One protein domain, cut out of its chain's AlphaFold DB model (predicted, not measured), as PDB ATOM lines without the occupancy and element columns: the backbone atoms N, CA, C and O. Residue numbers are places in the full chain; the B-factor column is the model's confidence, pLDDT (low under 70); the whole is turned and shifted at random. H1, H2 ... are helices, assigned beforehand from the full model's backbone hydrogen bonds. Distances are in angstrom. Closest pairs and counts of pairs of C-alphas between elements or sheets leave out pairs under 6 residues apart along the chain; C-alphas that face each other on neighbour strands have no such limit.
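This is residues 80 to 144 of the 210 residues of an uncharacterized protein of Trebouxia sp. A1-2 (UniProt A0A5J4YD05). One long helix, H1, makes the long axis, and the rest folds back along one side of it: H2 turns back beside its last part as a helical hairpin, a loop runs on to the short H3 beside its first part, and H4 then doubles back near H2. The printed part has 65 residues with four named helices, in the order H1, H2, H3, H4, and no named strand; the class is all helix. It is compact, with a radius of gyration of the C-alphas of 12.2 A, and elongated, spanning 37 by 23 by 16 A.

Start with H1, residues 81 to 105, and H2, residues 107 to 119: this hairpin has a shallow tilt of 28 degrees, opposite ways. They touch through residues 99 to 103 of H1 and 109 to 114 of H2 alone; the closest C-alphas, of Leu 102 and His 110, are 5.1 A apart. Next look at H3, residues 128 to 131, which touches residues 81 to 88 of H1 alone, closest at the C-alphas of Arg 85 and Val 131, 5.5 A. H4, residues 134 to 142, is close to but not clearly touching H1: the closest C-alphas, of Gly 88 and Glu 134, are 7.8 A apart, at a steep tilt of 40 degrees, the same way. H2 and H4 are near each other, while H2 and H3 are apart. Every O i to N i+4 pair is within hydrogen-bond range in H2 and H4, and 20 of 21 are in H1; H3 is too short for such a pair.

Find C-alpha 81 at (-38.504, -35.027, 17.449); from there H1 runs 35.9 A to C-alpha 105 at (-33.928, -20.250, -14.893). H2 covers 18.2 A, H3 5.0 A, and H4 12.0 A, ending at C-alpha 142, (-52.276, -28.268, -2.185).

The C-alphas farthest apart, of Asp 80 and Leu 107, are 37.6 A apart. The printed part has no cut and no long link; H2 to H3, with 8 residues between them, is short, and the other two are tight. Mean pLDDT of the printed part is 90.1, and residue 144 is under 70.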
ATOM      1  N   ASP A  80     -38.151 -39.714  16.295       74.12
ATOM      2  CA  ASP A  80     -37.724 -38.789  17.348       74.12
ATOM      3  C   ASP A  80     -37.921 -37.343  16.869       74.12
ATOM      4  O   ASP A  80     -37.631 -37.014  15.719       74.12
ATOM      5  N   GLY A  81     -38.337 -36.447  17.764       81.12
ATOM      6  CA  GLY A  81     -38.504 -35.027  17.449       81.12
ATOM      7  C   GLY A  81     -37.207 -34.354  16.985       81.12
ATOM      8  O   GLY A  81     -37.249 -33.343  16.288       81.12
ATOM      9  N   ASN A  82     -36.040 -34.914  17.322       85.00
ATOM     10  CA  ASN A  82     -34.765 -34.461  16.763       85.00
ATOM     11  C   ASN A  82     -34.617 -34.800  15.269       85.00
ATOM     12  O   ASN A  82     -34.090 -33.982  14.516       85.00
ATOM     13  N   ARG A  83     -35.102 -35.973  14.841       86.38
ATOM     14  CA  ARG A  83     -35.139 -36.369  13.428       86.38
ATOM     15  C   ARG A  83     -36.076 -35.450  12.656       86.38
ATOM     16  O   ARG A  83     -35.669 -34.935  11.625       86.38
ATOM     17  N   ASP A  84     -37.270 -35.181  13.182       88.44
ATOM     18  CA  ASP A  84     -38.221 -34.278  12.523       88.44
ATOM     19  C   ASP A  84     -37.631 -32.866  12.372       88.44
ATOM     20  O   ASP A  84     -37.643 -32.315  11.280       88.44
ATOM     21  N   ARG A  85     -36.986 -32.312  13.407       89.56
ATOM     22  CA  ARG A  85     -36.277 -31.016  13.297       89.56
ATOM     23  C   ARG A  85     -35.192 -31.013  12.226       89.56
ATOM     24  O   ARG A  85     -35.032 -30.017  11.526       89.56
ATOM     25  N   LEU A  86     -34.434 -32.104  12.119       91.44
ATOM     26  CA  LEU A  86     -33.415 -32.246  11.084       91.44
ATOM     27  C   LEU A  86     -34.054 -32.281   9.692       91.44
ATOM     28  O   LEU A  86     -33.588 -31.576   8.802       91.44
ATOM     29  N   VAL A  87     -35.133 -33.047   9.515       91.88
ATOM     30  CA  VAL A  87     -35.876 -33.111   8.248       91.88
ATOM     31  C   VAL A  87     -36.454 -31.741   7.887       91.88
ATOM     32  O   VAL A  87     -36.309 -31.316   6.744       91.88
ATOM     33  N   GLY A  88     -37.006 -30.998   8.848       93.31
ATOM     34  CA  GLY A  88     -37.485 -29.634   8.620       93.31
ATOM     35  C   GLY A  88     -36.379 -28.679   8.179       93.31
ATOM     36  O   GLY A  88     -36.555 -27.943   7.212       93.31
ATOM     37  N   LEU A  89     -35.208 -28.740   8.822       94.81
ATOM     38  CA  LEU A  89     -34.044 -27.934   8.441       94.81
ATOM     39  C   LEU A  89     -33.530 -28.289   7.040       94.81
ATOM     40  O   LEU A  89     -33.196 -27.394   6.262       94.81
ATOM     41  N   LEU A  90     -33.472 -29.581   6.706       96.38
ATOM     42  CA  LEU A  90     -33.095 -30.039   5.367       96.38
ATOM     43  C   LEU A  90     -34.112 -29.588   4.318       96.38
ATOM     44  O   LEU A  90     -33.711 -29.129   3.254       96.38
ATOM     45  N   THR A  91     -35.404 -29.646   4.641       95.75
ATOM     46  CA  THR A  91     -36.488 -29.188   3.763       95.75
ATOM     47  C   THR A  91     -36.389 -27.684   3.512       95.75
ATOM     48  O   THR A  91     -36.444 -27.249   2.364       95.75
ATOM     49  N   GLU A  92     -36.162 -26.882   4.558       94.19
ATOM     50  CA  GLU A  92     -35.953 -25.439   4.417       94.19
ATOM     51  C   GLU A  92     -34.734 -25.140   3.533       94.19
ATOM     52  O   GLU A  92     -34.806 -24.313   2.621       94.19
ATOM     53  N   ARG A  93     -33.613 -25.828   3.779       97.25
ATOM     54  CA  ARG A  93     -32.376 -25.631   3.017       97.25
ATOM     55  C   ARG A  93     -32.548 -26.022   1.550       97.25
ATOM     56  O   ARG A  93     -32.148 -25.247   0.688       97.25
ATOM     57  N   ALA A  94     -33.177 -27.162   1.274       96.06
ATOM     58  CA  ALA A  94     -33.475 -27.613  -0.082       96.06
ATOM     59  C   ALA A  94     -34.364 -26.609  -0.829       96.06
ATOM     60  O   ALA A  94     -34.065 -26.267  -1.970       96.06
ATOM     61  N   ALA A  95     -35.394 -26.062  -0.172       94.31
ATOM     62  CA  ALA A  95     -36.248 -25.034  -0.764       94.31
ATOM     63  C   ALA A  95     -35.466 -23.750  -1.104       94.31
ATOM     64  O   ALA A  95     -35.632 -23.202  -2.191       94.31
ATOM     65  N   ARG A  96     -34.551 -23.300  -0.230       94.81
ATOM     66  CA  ARG A  96     -33.678 -22.144  -0.524       94.81
ATOM     67  C   ARG A  96     -32.729 -22.414  -1.689       94.81
ATOM     68  O   ARG A  96     -32.529 -21.538  -2.525       94.81
ATOM     69  N   THR A  97     -32.144 -23.608  -1.745       95.94
ATOM     70  CA  THR A  97     -31.287 -24.022  -2.861       95.94
ATOM     71  C   THR A  97     -32.075 -24.062  -4.168       95.94
ATOM     72  O   THR A  97     -31.599 -23.564  -5.183       95.94
ATOM     73  N   LEU A  98     -33.313 -24.558  -4.143       92.00
ATOM     74  CA  LEU A  98     -34.195 -24.516  -5.303       92.00
ATOM     75  C   LEU A  98     -34.497 -23.072  -5.735       92.00
ATOM     76  O   LEU A  98     -34.424 -22.777  -6.923       92.00
ATOM     77  N   CYS A  99     -34.754 -22.151  -4.798       91.06
ATOM     78  CA  CYS A  99     -34.898 -20.728  -5.122       91.06
ATOM     79  C   CYS A  99     -33.666 -20.166  -5.842       91.06
ATOM     80  O   CYS A  99     -33.836 -19.361  -6.753       91.06
ATOM     81  N   TYR A 100     -32.454 -20.571  -5.451       94.62
ATOM     82  CA  TYR A 100     -31.222 -20.134  -6.114       94.62
ATOM     83  C   TYR A 100     -31.200 -20.578  -7.586       94.62
ATOM     84  O   TYR A 100     -31.091 -19.732  -8.468       94.62
ATOM     85  N   TYR A 101     -31.437 -21.860  -7.869       94.44
ATOM     86  CA  TYR A 101     -31.504 -22.359  -9.252       94.44
ATOM     87  C   TYR A 101     -32.636 -21.718 -10.070       94.44
ATOM     88  O   TYR A 101     -32.482 -21.418 -11.255       94.44
ATOM     89  N   LEU A 102     -33.780 -21.461  -9.433       88.50
ATOM     90  CA  LEU A 102     -34.907 -20.784 -10.074       88.50
ATOM     91  C   LEU A 102     -34.628 -19.310 -10.365       88.50
ATOM     92  O   LEU A 102     -35.264 -18.750 -11.250       88.50
ATOM     93  N   SER A 103     -33.692 -18.671  -9.659       94.44
ATOM     94  CA  SER A 103     -33.335 -17.277  -9.944       94.44
ATOM     95  C   SER A 103     -32.642 -17.114 -11.301       94.44
ATOM     96  O   SER A 103     -32.811 -16.084 -11.943       94.44
ATOM     97  N   GLU A 104     -31.934 -18.150 -11.757       94.12
ATOM     98  CA  GLU A 104     -31.239 -18.169 -13.049       94.12
ATOM     99  C   GLU A 104     -32.146 -18.678 -14.184       94.12
ATOM    100  O   GLU A 104     -32.028 -18.226 -15.317       94.12
ATOM    101  N   THR A 105     -33.084 -19.584 -13.882       88.19
ATOM    102  CA  THR A 105     -33.928 -20.250 -14.893       88.19
ATOM    103  C   THR A 105     -35.320 -19.636 -15.044       88.19
ATOM    104  O   THR A 105     -35.812 -19.477 -16.158       88.19
ATOM    105  N   ASN A 106     -35.995 -19.288 -13.942       83.00
ATOM    106  CA  ASN A 106     -37.363 -18.772 -13.979       83.00
ATOM    107  C   ASN A 106     -37.688 -17.831 -12.805       83.00
ATOM    108  O   ASN A 106     -38.159 -18.242 -11.737       83.00
ATOM    109  N   LEU A 107     -37.535 -16.528 -13.059       86.44
ATOM    110  CA  LEU A 107     -37.756 -15.461 -12.077       86.44
ATOM    111  C   LEU A 107     -39.176 -15.441 -11.491       86.44
ATOM    112  O   LEU A 107     -39.351 -15.122 -10.316       86.44
ATOM    113  N   ASN A 108     -40.199 -15.811 -12.265       82.25
ATOM    114  CA  ASN A 108     -41.582 -15.808 -11.772       82.25
ATOM    115  C   ASN A 108     -41.780 -16.860 -10.674       82.25
ATOM    116  O   ASN A 108     -42.373 -16.578  -9.631       82.25
ATOM    117  N   VAL A 109     -41.256 -18.067 -10.901       82.31
ATOM    118  CA  VAL A 109     -41.337 -19.176  -9.941       82.31
ATOM    119  C   VAL A 109     -40.464 -18.876  -8.732       82.31
ATOM    120  O   VAL A 109     -40.884 -19.127  -7.604       82.31
ATOM    121  N   HIS A 110     -39.295 -18.271  -8.949       89.19
ATOM    122  CA  HIS A 110     -38.445 -17.775  -7.875       89.19
ATOM    123  C   HIS A 110     -39.192 -16.795  -6.958       89.19
ATOM    124  O   HIS A 110     -39.260 -17.021  -5.748       89.19
ATOM    125  N   HIS A 111     -39.797 -15.738  -7.515       87.00
ATOM    126  CA  HIS A 111     -40.542 -14.748  -6.733       87.00
ATOM    127  C   HIS A 111     -41.703 -15.385  -5.971       87.00
ATOM    128  O   HIS A 111     -41.854 -15.145  -4.772       87.00
ATOM    129  N   TRP A 112     -42.481 -16.243  -6.635       87.94
ATOM    130  CA  TRP A 112     -43.579 -16.958  -5.992       87.94
ATOM    131  C   TRP A 112     -43.098 -17.846  -4.839       87.94
ATOM    132  O   TRP A 112     -43.649 -17.765  -3.740       87.94
ATOM    133  N   LEU A 113     -42.056 -18.656  -5.057       90.62
ATOM    134  CA  LEU A 113     -41.529 -19.572  -4.046       90.62
ATOM    135  C   LEU A 113     -40.929 -18.798  -2.866       90.62
ATOM    136  O   LEU A 113     -41.140 -19.169  -1.713       90.62
ATOM    137  N   MET A 114     -40.268 -17.669  -3.126       92.75
ATOM    138  CA  MET A 114     -39.793 -16.767  -2.076       92.75
ATOM    139  C   MET A 114     -40.949 -16.192  -1.248       92.75
ATOM    140  O   MET A 114     -40.899 -16.244  -0.017       92.75
ATOM    141  N   THR A 115     -42.019 -15.704  -1.885       91.44
ATOM    142  CA  THR A 115     -43.224 -15.243  -1.171       91.44
ATOM    143  C   THR A 115     -43.889 -16.383  -0.396       91.44
ATOM    144  O   THR A 115     -44.344 -16.185   0.733       91.44
ATOM    145  N   TYR A 116     -43.907 -17.596  -0.955       93.81
ATOM    146  CA  TYR A 116     -44.429 -18.786  -0.288       93.81
ATOM    147  C   TYR A 116     -43.655 -19.107   0.994       93.81
ATOM    148  O   TYR A 116     -44.260 -19.255   2.057       93.81
ATOM    149  N   MET A 117     -42.324 -19.151   0.916       95.00
ATOM    150  CA  MET A 117     -41.455 -19.429   2.062       95.00
ATOM    151  C   MET A 117     -41.574 -18.366   3.160       95.00
ATOM    152  O   MET A 117     -41.487 -18.697   4.341       95.00
ATOM    153  N   GLN A 118     -41.811 -17.102   2.794       95.75
ATOM    154  CA  GLN A 118     -42.077 -16.028   3.757       95.75
ATOM    155  C   GLN A 118     -43.441 -16.184   4.439       95.75
ATOM    156  O   GLN A 118     -43.561 -15.948   5.641       95.75
ATOM    157  N   LYS A 119     -44.469 -16.587   3.685       95.25
ATOM    158  CA  LYS A 119     -45.839 -16.741   4.192       95.25
ATOM    159  C   LYS A 119     -46.017 -17.994   5.054       95.25
ATOM    160  O   LYS A 119     -46.805 -17.976   5.997       95.25
ATOM    161  N   TYR A 120     -45.295 -19.068   4.744       95.44
ATOM    162  CA  TYR A 120     -45.391 -20.352   5.439       95.44
ATOM    163  C   TYR A 120     -44.004 -20.858   5.867       95.44
ATOM    164  O   TYR A 120     -43.506 -21.832   5.309       95.44
ATOM    165  N   PRO A 121     -43.349 -20.225   6.853       95.88
ATOM    166  CA  PRO A 121     -42.055 -20.691   7.337       95.88
ATOM    167  C   PRO A 121     -42.184 -22.014   8.108       95.88
ATOM    168  O   PRO A 121     -43.175 -22.245   8.804       95.88
ATOM    169  N   ILE A 122     -41.153 -22.862   8.039       94.62
ATOM    170  CA  ILE A 122     -41.064 -24.082   8.856       94.62
ATOM    171  C   ILE A 122     -40.711 -23.674  10.300       94.62
ATOM    172  O   ILE A 122     -39.653 -23.080  10.530       94.62
ATOM    173  N   PRO A 123     -41.569 -23.947  11.300       94.12
ATOM    174  CA  PRO A 123     -41.306 -23.550  12.675       94.12
ATOM    175  C   PRO A 123     -40.177 -24.383  13.298       94.12
ATOM    176  O   PRO A 123     -40.120 -25.602  13.162       94.12
ATOM    177  N   ARG A 124     -39.302 -23.734  14.080       88.38
ATOM    178  CA  ARG A 124     -38.205 -24.410  14.811       88.38
ATOM    179  C   ARG A 124     -38.690 -25.264  15.988       88.38
ATOM    180  O   ARG A 124     -37.975 -26.142  16.470       88.38
ATOM    181  N   SER A 125     -39.889 -24.977  16.483       87.88
ATOM    182  CA  SER A 125     -40.520 -25.651  17.614       87.88
ATOM    183  C   SER A 125     -42.029 -25.682  17.409       87.88
ATOM    184  O   SER A 125     -42.597 -24.676  16.998       87.88
ATOM    185  N   GLY A 126     -42.676 -26.799  17.731       87.31
ATOM    186  CA  GLY A 126     -44.116 -26.961  17.547       87.31
ATOM    187  C   GLY A 126     -44.526 -28.427  17.484       87.31
ATOM    188  O   GLY A 126     -43.786 -29.309  17.939       87.31
ATOM    189  N   ALA A 127     -45.706 -28.669  16.911       85.94
ATOM    190  CA  ALA A 127     -46.155 -30.010  16.566       85.94
ATOM    191  C   ALA A 127     -45.213 -30.634  15.528       85.94
ATOM    192  O   ALA A 127     -44.560 -29.947  14.745       85.94
ATOM    193  N   TRP A 128     -45.099 -31.954  15.549       82.38
ATOM    194  CA  TRP A 128     -44.019 -32.643  14.835       82.38
ATOM    195  C   TRP A 128     -44.211 -32.613  13.322       82.38
ATOM    196  O   TRP A 128     -43.245 -32.493  12.571       82.38
ATOM    197  N   ASP A 129     -45.468 -32.614  12.891       85.94
ATOM    198  CA  ASP A 129     -45.850 -32.507  11.483       85.94
ATOM    199  C   ASP A 129     -45.465 -31.123  10.921       85.94
ATOM    200  O   ASP A 129     -45.053 -31.004   9.768       85.94
ATOM    201  N   ASP A 130     -45.486 -30.086  11.764       88.44
ATOM    202  CA  ASP A 130     -45.061 -28.741  11.378       88.44
ATOM    203  C   ASP A 130     -43.534 -28.608  11.378       88.44
ATOM    204  O   ASP A 130     -42.954 -28.063  10.442       88.44
ATOM    205  N   VAL A 131     -42.872 -29.143  12.408       90.81
ATOM    206  CA  VAL A 131     -41.413 -29.042  12.585       90.81
ATOM    207  C   VAL A 131     -40.642 -29.889  11.568       90.81
ATOM    208  O   VAL A 131     -39.526 -29.528  11.209       90.81
ATOM    209  N   SER A 132     -41.225 -30.987  11.081       91.56
ATOM    210  CA  SER A 132     -40.652 -31.803  10.000       91.56
ATOM    211  C   SER A 132     -40.701 -31.139   8.625       91.56
ATOM    212  O   SER A 132     -40.022 -31.597   7.712       91.56
ATOM    213  N   GLY A 133     -41.483 -30.068   8.462       92.00
ATOM    214  CA  GLY A 133     -41.759 -29.482   7.151       92.00
ATOM    215  C   GLY A 133     -42.823 -30.244   6.352       92.00
ATOM    216  O   GLY A 133     -43.110 -29.875   5.217       92.00
ATOM    217  N   GLU A 134     -43.466 -31.266   6.922       91.31
ATOM    218  CA  GLU A 134     -44.512 -32.023   6.229       91.31
ATOM    219  C   GLU A 134     -45.738 -31.143   5.943       91.31
ATOM    220  O   GLU A 134     -46.234 -31.118   4.816       91.31
ATOM    221  N   THR A 135     -46.179 -30.334   6.914       93.12
ATOM    222  CA  THR A 135     -47.251 -29.345   6.697       93.12
ATOM    223  C   THR A 135     -46.877 -28.327   5.614       93.12
ATOM    224  O   THR A 135     -47.728 -27.930   4.816       93.12
ATOM    225  N   PHE A 136     -45.604 -27.919   5.557       94.81
ATOM    226  CA  PHE A 136     -45.085 -27.023   4.521       94.81
ATOM    227  C   PHE A 136     -45.181 -27.659   3.131       94.81
ATOM    228  O   PHE A 136     -45.665 -27.017   2.202       94.81
ATOM    229  N   LEU A 137     -44.794 -28.926   2.986       93.12
ATOM    230  CA  LEU A 137     -44.873 -29.642   1.710       93.12
ATOM    231  C   LEU A 137     -46.319 -29.915   1.290       93.12
ATOM    232  O   LEU A 137     -46.665 -29.717   0.130       93.12
ATOM    233  N   ARG A 138     -47.194 -30.306   2.223       92.69
ATOM    234  CA  ARG A 138     -48.613 -30.517   1.906       92.69
ATOM    235  C   ARG A 138     -49.270 -29.232   1.417       92.69
ATOM    236  O   ARG A 138     -49.961 -29.276   0.410       92.69
ATOM    237  N   LYS A 139     -49.007 -28.098   2.077       91.94
ATOM    238  CA  LYS A 139     -49.501 -26.784   1.634       91.94
ATOM    239  C   LYS A 139     -48.934 -26.372   0.278       91.94
ATOM    240  O   LYS A 139     -49.657 -25.785  -0.521       91.94
ATOM    241  N   LEU A 140     -47.668 -26.696   0.015       89.62
ATOM    242  CA  LEU A 140     -47.011 -26.413  -1.260       89.62
ATOM    243  C   LEU A 140     -47.701 -27.181  -2.396       89.62
ATOM    244  O   LEU A 140     -47.969 -26.607  -3.444       89.62
ATOM    245  N   LEU A 141     -48.022 -28.457  -2.163       87.69
ATOM    246  CA  LEU A 141     -48.689 -29.332  -3.132       87.69
ATOM    247  C   LEU A 141     -50.197 -29.074  -3.250       87.69
ATOM    248  O   LEU A 141     -50.774 -29.352  -4.295       87.69
ATOM    249  N   SER A 142     -50.839 -28.562  -2.198       88.38
ATOM    250  CA  SER A 142     -52.276 -28.268  -2.185       88.38
ATOM    251  C   SER A 142     -52.625 -26.870  -2.696       88.38
ATOM    252  O   SER A 142     -53.804 -26.539  -2.787       88.38
ATOM    253  N   MET A 143     -51.636 -26.009  -2.942       80.94
ATOM    254  CA  MET A 143     -51.885 -24.686  -3.510       80.94
ATOM    255  C   MET A 143     -52.491 -24.831  -4.911       80.94
ATOM    256  O   MET A 143     -51.904 -25.529  -5.741       80.94
ATOM    257  N   PRO A 144     -53.636 -24.178  -5.195       64.19
ATOM    258  CA  PRO A 144     -54.268 -24.266  -6.500       64.19
ATOM    259  C   PRO A 144     -53.317 -23.737  -7.570       64.19
ATOM    260  O   PRO A 144     -52.753 -22.644  -7.464       64.19
TER     261      PRO A 144